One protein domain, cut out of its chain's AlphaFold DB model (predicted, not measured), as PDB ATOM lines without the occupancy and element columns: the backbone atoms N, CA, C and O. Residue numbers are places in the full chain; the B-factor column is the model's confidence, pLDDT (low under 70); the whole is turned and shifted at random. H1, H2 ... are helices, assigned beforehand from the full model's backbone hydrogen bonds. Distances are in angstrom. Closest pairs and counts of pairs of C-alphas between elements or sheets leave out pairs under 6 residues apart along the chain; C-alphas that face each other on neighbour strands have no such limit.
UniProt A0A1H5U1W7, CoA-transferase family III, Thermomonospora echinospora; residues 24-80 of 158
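What this domain is: This is residues 24 to 80 of the 158 residues of the protein "CoA-transferase family III" of Thermomonospora echinospora (UniProt A0A1H5U1W7). An open frame of helices, in which H3 makes one long side, the short H1 and H2 sit at one of its ends and H4 is set steeply to it at the other. Residues 24 to 33, with no named element, run from the H4 end to H1 along the other side, and residues 72 to 80 fold back along H4. The printed part has 57 residues with four named helices, in the order H1, H2, H3, H4, and no named strand; its class is all helix. It is only just loose, close to compact, with a radius of gyration of the C-alphas of 12.3 A, and spans 33 by 22 by 19 A, only just elongated.

Where its parts are: H1, residues 34 to 37, begins with C-alpha 34 at (-76.421, 39.363, -11.895) and is 5.9 A long from first to last C-alpha. H2, residues 41 to 44, is 5.0 A long. H3, residues 46 to 58, is the longest at 17.6 A. H4, residues 62 to 71, is 14.1 A long and ends with C-alpha 71 at (-83.099, 18.566, -19.121).

How they stand to each other: H1 and H2 are close but not clearly touching, their closest C-alphas, those of Leu 36 and Arg 42, 5.0 A apart. H2 and H3 meet only through their link. H3 and H4 are close but not clearly touching, the closest C-alphas, those of Ile 57 and Val 65, being 6.4 A apart; they run opposite ways at a steep tilt of 58 degrees. H1 is apart from H3 and H4, and H2 from H4. In H3 and H4 every O i to N i+4 pair is within hydrogen-bond range; H1 and H2 are too short for such a pair.

The domain as a whole: The C-alphas of Pro 35 and Tyr 80, the two farthest apart, are 35.7 A apart. The printed part has no cut, and its three links between helices are tight. Residues 37 to 43, of which 41 to 43 belong to H2, stand free. The mean pLDDT of the printed part is 81.7, and residues 24 to 37 are under 70.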
ATOM      1  N   PRO A  24     -80.278  26.715 -18.752       63.12
ATOM      2  CA  PRO A  24     -81.369  27.577 -19.186       63.12
ATOM      3  C   PRO A  24     -82.526  26.722 -19.719       63.12
ATOM      4  O   PRO A  24     -82.298  25.835 -20.549       63.12
ATOM      5  N   LEU A  25     -83.745  27.013 -19.254       59.59
ATOM      6  CA  LEU A  25     -84.972  26.462 -19.823       59.59
ATOM      7  C   LEU A  25     -85.201  27.096 -21.206       59.59
ATOM      8  O   LEU A  25     -85.078  28.312 -21.376       59.59
ATOM      9  N   SER A  26     -85.494  26.278 -22.209       58.47
ATOM     10  CA  SER A  26     -85.754  26.688 -23.584       58.47
ATOM     11  C   SER A  26     -87.008  27.563 -23.634       58.47
ATOM     12  O   SER A  26     -88.067  27.181 -23.147       58.47
ATOM     13  N   GLY A  27     -86.895  28.770 -24.191       55.78
ATOM     14  CA  GLY A  27     -88.018  29.711 -24.297       55.78
ATOM     15  C   GLY A  27     -88.358  30.475 -23.010       55.78
ATOM     16  O   GLY A  27     -89.096  31.459 -23.082       55.78
ATOM     17  N   LEU A  28     -87.778  30.119 -21.857       59.34
ATOM     18  CA  LEU A  28     -87.835  30.976 -20.676       59.34
ATOM     19  C   LEU A  28     -86.847  32.129 -20.875       59.34
ATOM     20  O   LEU A  28     -85.631  31.931 -20.908       59.34
ATOM     21  N   VAL A  29     -87.363  33.352 -21.009       53.72
ATOM     22  CA  VAL A  29     -86.520  34.552 -21.024       53.72
ATOM     23  C   VAL A  29     -85.806  34.634 -19.678       53.72
ATOM     24  O   VAL A  29     -86.399  35.000 -18.664       53.72
ATOM     25  N   VAL A  30     -84.523  34.271 -19.667       55.25
ATOM     26  CA  VAL A  30     -83.654  34.461 -18.509       55.25
ATOM     27  C   VAL A  30     -83.558  35.963 -18.285       55.25
ATOM     28  O   VAL A  30     -83.031  36.688 -19.129       55.25
ATOM     29  N   VAL A  31     -84.084  36.438 -17.156       55.81
ATOM     30  CA  VAL A  31     -83.811  37.798 -16.694       55.81
ATOM     31  C   VAL A  31     -82.295  37.888 -16.514       55.81
ATOM     32  O   VAL A  31     -81.739  37.238 -15.625       55.81
ATOM     33  N   ASP A  32     -81.610  38.631 -17.386       54.00
ATOM     34  CA  ASP A  32     -80.199  38.941 -17.184       54.00
ATOM     35  C   ASP A  32     -80.101  39.862 -15.971       54.00
ATOM     36  O   ASP A  32     -80.350  41.065 -16.041       54.00
ATOM     37  N   ALA A  33     -79.857  39.266 -14.812       58.38
ATOM     38  CA  ALA A  33     -79.728  40.015 -13.587       58.38
ATOM     39  C   ALA A  33     -78.754  39.316 -12.647       58.38
ATOM     40  O   ALA A  33     -79.133  38.653 -11.682       58.38
ATOM     41  N   ALA A  34     -77.467  39.557 -12.893       57.41
ATOM     42  CA  ALA A  34     -76.421  39.363 -11.895       57.41
ATOM     43  C   ALA A  34     -76.811  39.854 -10.471       57.41
ATOM     44  O   ALA A  34     -76.452  39.161  -9.519       57.41
ATOM     45  N   PRO A  35     -77.595  40.946 -10.272       62.31
ATOM     46  CA  PRO A  35     -78.024  41.367  -8.933       62.31
ATOM     47  C   PRO A  35     -78.983  40.398  -8.222       62.31
ATOM     48  O   PRO A  35     -78.977  40.343  -6.997       62.31
ATOM     49  N   LEU A  36     -79.781  39.605  -8.953       65.56
ATOM     50  CA  LEU A  36     -80.776  38.704  -8.349       65.56
ATOM     51  C   LEU A  36     -80.149  37.499  -7.641       65.56
ATOM     52  O   LEU A  36     -80.821  36.831  -6.866       65.56
ATOM     53  N   PHE A  37     -78.873  37.201  -7.895       69.94
ATOM     54  CA  PHE A  37     -78.204  36.002  -7.384       69.94
ATOM     55  C   PHE A  37     -77.166  36.293  -6.287       69.94
ATOM     56  O   PHE A  37     -76.377  35.414  -5.948       69.94
ATOM     57  N   VAL A  38     -77.161  37.504  -5.713       74.50
ATOM     58  CA  VAL A  38     -76.260  37.883  -4.610       74.50
ATOM     59  C   VAL A  38     -77.016  37.905  -3.281       74.50
ATOM     60  O   VAL A  38     -78.030  38.587  -3.153       74.50
ATOM     61  N   GLY A  39     -76.498  37.215  -2.260       76.94
ATOM     62  CA  GLY A  39     -77.058  37.249  -0.903       76.94
ATOM     63  C   GLY A  39     -78.532  36.827  -0.846       76.94
ATOM     64  O   GLY A  39     -78.924  35.842  -1.466       76.94
ATOM     65  N   ALA A  40     -79.350  37.583  -0.108       81.62
ATOM     66  CA  ALA A  40     -80.789  37.342   0.031       81.62
ATOM     67  C   ALA A  40     -81.634  37.870  -1.150       81.62
ATOM     68  O   ALA A  40     -82.834  37.604  -1.197       81.62
ATOM     69  N   SER A  41     -81.023  38.558  -2.126       81.81
ATOM     70  CA  SER A  41     -81.737  39.288  -3.191       81.81
ATOM     71  C   SER A  41     -82.685  38.401  -4.004       81.81
ATOM     72  O   SER A  41     -83.744  38.845  -4.435       81.81
ATOM     73  N   ARG A  42     -82.360  37.112  -4.181       82.56
ATOM     74  CA  ARG A  42     -83.249  36.165  -4.872       82.56
ATOM     75  C   ARG A  42     -84.578  35.982  -4.138       82.56
ATOM     76  O   ARG A  42     -85.618  35.913  -4.779       82.56
ATOM     77  N   ALA A  43     -84.527  35.880  -2.810       85.12
ATOM     78  CA  ALA A  43     -85.709  35.690  -1.977       85.12
ATOM     79  C   ALA A  43     -86.561  36.965  -1.916       85.12
ATOM     80  O   ALA A  43     -87.783  36.883  -1.962       85.12
ATOM     81  N   GLU A  44     -85.927  38.141  -1.896       88.38
ATOM     82  CA  GLU A  44     -86.613  39.444  -1.954       88.38
ATOM     83  C   GLU A  44     -87.381  39.659  -3.269       88.38
ATOM     84  O   GLU A  44     -88.337  40.430  -3.319       88.38
ATOM     85  N   HIS A  45     -86.988  38.951  -4.330       85.94
ATOM     86  CA  HIS A  45     -87.606  39.012  -5.653       85.94
ATOM     87  C   HIS A  45     -88.332  37.713  -6.049       85.94
ATOM     88  O   HIS A  45     -88.535  37.472  -7.241       85.94
ATOM     89  N   ALA A  46     -88.736  36.885  -5.076       85.94
ATOM     90  CA  ALA A  46     -89.395  35.601  -5.329       85.94
ATOM     91  C   ALA A  46     -90.646  35.745  -6.214       85.94
ATOM     92  O   ALA A  46     -90.711  35.106  -7.257       85.94
ATOM     93  N   ASP A  47     -91.559  36.669  -5.893       89.19
ATOM     94  CA  ASP A  47     -92.801  36.879  -6.660       89.19
ATOM     95  C   ASP A  47     -92.547  37.206  -8.141       89.19
ATOM     96  O   ASP A  47     -93.284  36.779  -9.033       89.19
ATOM     97  N   LEU A  48     -91.484  37.969  -8.423       86.50
ATOM     98  CA  LEU A  48     -91.089  38.294  -9.791       86.50
ATOM     99  C   LEU A  48     -90.631  37.029 -10.527       86.50
ATOM    100  O   LEU A  48     -91.077  36.776 -11.647       86.50
ATOM    101  N   LEU A  49     -89.750  36.247  -9.898       84.69
ATOM    102  CA  LEU A  49     -89.206  35.008 -10.457       84.69
ATOM    103  C   LEU A  49     -90.307  33.964 -10.672       84.69
ATOM    104  O   LEU A  49     -90.437  33.440 -11.781       84.69
ATOM    105  N   ASP A  50     -91.137  33.731  -9.660       87.81
ATOM    106  CA  ASP A  50     -92.265  32.802  -9.704       87.81
ATOM    107  C   ASP A  50     -93.288  33.236 -10.754       87.81
ATOM    108  O   ASP A  50     -93.807  32.408 -11.495       87.81
ATOM    109  N   GLY A  51     -93.517  34.543 -10.910       89.69
ATOM    110  CA  GLY A  51     -94.370  35.070 -11.970       89.69
ATOM    111  C   GLY A  51     -93.848  34.761 -13.377       89.69
ATOM    112  O   GLY A  51     -94.639  34.462 -14.270       89.69
ATOM    113  N   HIS A  52     -92.533  34.830 -13.606       88.31
ATOM    114  CA  HIS A  52     -91.943  34.473 -14.903       88.31
ATOM    115  C   HIS A  52     -92.018  32.972 -15.177       88.31
ATOM    116  O   HIS A  52     -92.460  32.583 -16.258       88.31
ATOM    117  N   VAL A  53     -91.621  32.150 -14.204       88.69
ATOM    118  CA  VAL A  53     -91.653  30.687 -14.330       88.69
ATOM    119  C   VAL A  53     -93.092  30.193 -14.474       88.69
ATOM    120  O   VAL A  53     -93.384  29.421 -15.379       88.69
ATOM    121  N   GLY A  54     -94.009  30.697 -13.649       91.44
ATOM    122  CA  GLY A  54     -95.418  30.316 -13.660       91.44
ATOM    123  C   GLY A  54     -96.128  30.655 -14.968       91.44
ATOM    124  O   GLY A  54     -96.896  29.834 -15.458       91.44
ATOM    125  N   ARG A  55     -95.844  31.816 -15.582       93.75
ATOM    126  CA  ARG A  55     -96.379  32.146 -16.917       93.75
ATOM    127  C   ARG A  55     -95.891  31.172 -17.981       93.75
ATOM    128  O   ARG A  55     -96.698  30.694 -18.758       93.75
ATOM    129  N   TRP A  56     -94.594  30.864 -17.985       92.56
ATOM    130  CA  TRP A  56     -94.048  29.901 -18.935       92.56
ATOM    131  C   TRP A  56     -94.678  28.518 -18.735       92.56
ATOM    132  O   TRP A  56     -95.148  27.941 -19.702       92.56
ATOM    133  N   ILE A  57     -94.791  28.025 -17.496       93.38
ATOM    134  CA  ILE A  57     -95.456  26.742 -17.205       93.38
ATOM    135  C   ILE A  57     -96.913  26.745 -17.689       93.38
ATOM    136  O   ILE A  57     -97.366  25.750 -18.235       93.38
ATOM    137  N   ALA A  58     -97.644  27.849 -17.514       94.00
ATOM    138  CA  ALA A  58     -99.049  27.947 -17.918       94.00
ATOM    139  C   ALA A  58     -99.270  27.894 -19.441       94.00
ATOM    140  O   ALA A  58    -100.379  27.579 -19.873       94.00
ATOM    141  N   ASP A  59     -98.241  28.200 -20.234       95.31
ATOM    142  CA  ASP A  59     -98.293  28.192 -21.699       95.31
ATOM    143  C   ASP A  59     -97.904  26.827 -22.314       95.31
ATOM    144  O   ASP A  59     -97.942  26.695 -23.537       95.31
ATOM    145  N   HIS A  60     -97.526  25.828 -21.502       93.75
ATOM    146  CA  HIS A  60     -97.029  24.521 -21.961       93.75
ATOM    147  C   HIS A  60     -97.766  23.357 -21.293       93.75
ATOM    148  O   HIS A  60     -98.277  23.475 -20.175       93.75
ATOM    149  N   ASP A  61     -97.776  22.205 -21.964       95.06
ATOM    150  CA  ASP A  61     -98.348  20.985 -21.397       95.06
ATOM    151  C   ASP A  61     -97.403  20.357 -20.357       95.06
ATOM    152  O   ASP A  61     -96.184  20.547 -20.380       95.06
ATOM    153  N   LEU A  62     -97.964  19.565 -19.436       91.62
ATOM    154  CA  LEU A  62     -97.218  18.958 -18.328       91.62
ATOM    155  C   LEU A  62     -95.984  18.170 -18.797       91.62
ATOM    156  O   LEU A  62     -94.916  18.308 -18.201       91.62
ATOM    157  N   ASP A  63     -96.126  17.362 -19.849       92.81
ATOM    158  CA  ASP A  63     -95.037  16.526 -20.367       92.81
ATOM    159  C   ASP A  63     -93.877  17.376 -20.905       92.81
ATOM    160  O   ASP A  63     -92.708  17.038 -20.713       92.81
ATOM    161  N   GLU A  64     -94.188  18.513 -21.534       93.50
ATOM    162  CA  GLU A  64     -93.192  19.454 -22.046       93.50
ATOM    163  C   GLU A  64     -92.457  20.148 -20.896       93.50
ATOM    164  O   GLU A  64     -91.226  20.206 -20.885       93.50
ATOM    165  N   VAL A  65     -93.206  20.617 -19.891       93.25
ATOM    166  CA  VAL A  65     -92.643  21.224 -18.679       93.25
ATOM    167  C   VAL A  65     -91.732  20.232 -17.955       93.25
ATOM    168  O   VAL A  65     -90.610  20.584 -17.592       93.25
ATOM    169  N   ALA A  66     -92.184  18.991 -17.766       91.50
ATOM    170  CA  ALA A  66     -91.424  17.956 -17.075       91.50
ATOM    171  C   ALA A  66     -90.113  17.628 -17.805       91.50
ATOM    172  O   ALA A  66     -89.047  17.663 -17.186       91.50
ATOM    173  N   ALA A  67     -90.174  17.383 -19.118       91.69
ATOM    174  CA  ALA A  67     -88.997  17.071 -19.927       91.69
ATOM    175  C   ALA A  67     -87.971  18.215 -19.926       91.69
ATOM    176  O   ALA A  67     -86.761  17.991 -19.856       91.69
ATOM    177  N   GLU A  68     -88.447  19.457 -19.978       91.38
ATOM    178  CA  GLU A  68     -87.588  20.634 -20.029       91.38
ATOM    179  C   GLU A  68     -86.905  20.912 -18.679       91.38
ATOM    180  O   GLU A  68     -85.708  21.211 -18.634       91.38
ATOM    181  N   PHE A  69     -87.622  20.733 -17.567       90.06
ATOM    182  CA  PHE A  69     -87.046  20.832 -16.223       90.06
ATOM    183  C   PHE A  69     -86.070  19.687 -15.923       90.06
ATOM    184  O   PHE A  69     -85.019  19.940 -15.329       90.06
ATOM    185  N   GLU A  70     -86.354  18.462 -16.379       88.31
ATOM    186  CA  GLU A  70     -85.420  17.333 -16.286       88.31
ATOM    187  C   GLU A  70     -84.127  17.628 -17.061       88.31
ATOM    188  O   GLU A  70     -83.029  17.490 -16.517       88.31
ATOM    189  N   ARG A  71     -84.242  18.139 -18.295       89.69
ATOM    190  CA  ARG A  71     -83.099  18.566 -19.121       89.69
ATOM    191  C   ARG A  71     -82.270  19.665 -18.453       89.69
ATOM    192  O   ARG A  71     -81.053  19.718 -18.634       89.69
ATOM    193  N   ALA A  72     -82.918  20.560 -17.714       88.94
ATOM    194  CA  ALA A  72     -82.268  21.623 -16.954       88.94
ATOM    195  C   ALA A  72     -81.720  21.165 -15.589       88.94
ATOM    196  O   ALA A  72     -81.198  22.004 -14.851       88.94
ATOM    197  N   GLU A  73     -81.841  19.877 -15.246       89.56
ATOM    198  CA  GLU A  73     -81.483  19.296 -13.944       89.56
ATOM    199  C   GLU A  73     -82.174  20.007 -12.765       89.56
ATOM    200  O   GLU A  73     -81.613  20.175 -11.680       89.56
ATOM    201  N   THR A  74     -83.409  20.460 -12.985       85.50
ATOM    202  CA  THR A  74     -84.212  21.171 -11.988       85.50
ATOM    203  C   THR A  74     -85.279  20.250 -11.419       85.50
ATOM    204  O   THR A  74     -85.960  19.535 -12.148       85.50
ATOM    205  N   ALA A  75     -85.454  20.282 -10.097       85.19
ATOM    206  CA  ALA A  75     -86.504  19.516  -9.442       85.19
ATOM    207  C   ALA A  75     -87.889  20.038  -9.851       85.19
ATOM    208  O   ALA A  75     -88.219  21.201  -9.617       85.19
ATOM    209  N   VAL A  76     -88.699  19.151 -10.419       89.25
ATOM    210  CA  VAL A  76     -90.113  19.373 -10.717       89.25
ATOM    211  C   VAL A  76     -90.879  18.091 -10.421       89.25
ATOM    212  O   VAL A  76     -90.329  16.994 -10.528       89.25
ATOM    213  N   ALA A  77     -92.143  18.227 -10.043       89.12
ATOM    214  CA  ALA A  77     -93.067  17.110  -9.976       89.12
ATOM    215  C   ALA A  77     -94.481  17.594 -10.325       89.12
ATOM    216  O   ALA A  77     -94.850  18.709  -9.937       89.12
ATOM    217  N   PRO A  78     -95.276  16.779 -11.033       91.62
ATOM    218  CA  PRO A  78     -96.704  17.026 -11.184       91.62
ATOM    219  C   PRO A  78     -97.427  17.015  -9.831       91.62
ATOM    220  O   PRO A  78     -97.021  16.340  -8.882       91.62
ATOM    221  N   ILE A  79     -98.544  17.737  -9.764       92.50
ATOM    222  CA  ILE A  79     -99.482  17.638  -8.646       92.50
ATOM    223  C   ILE A  79    -100.410  16.460  -8.936       92.50
ATOM    224  O   ILE A  79    -101.242  16.545  -9.833       92.50
ATOM    225  N   TYR A  80    -100.257  15.378  -8.179       94.44
ATOM    226  CA  TYR A  80    -101.089  14.183  -8.316       94.44
ATOM    227  C   TYR A  80    -102.430  14.317  -7.605       94.44
ATOM    228  O   TYR A  80    -102.509  14.794  -6.469       94.44
TER     229      TYR A  80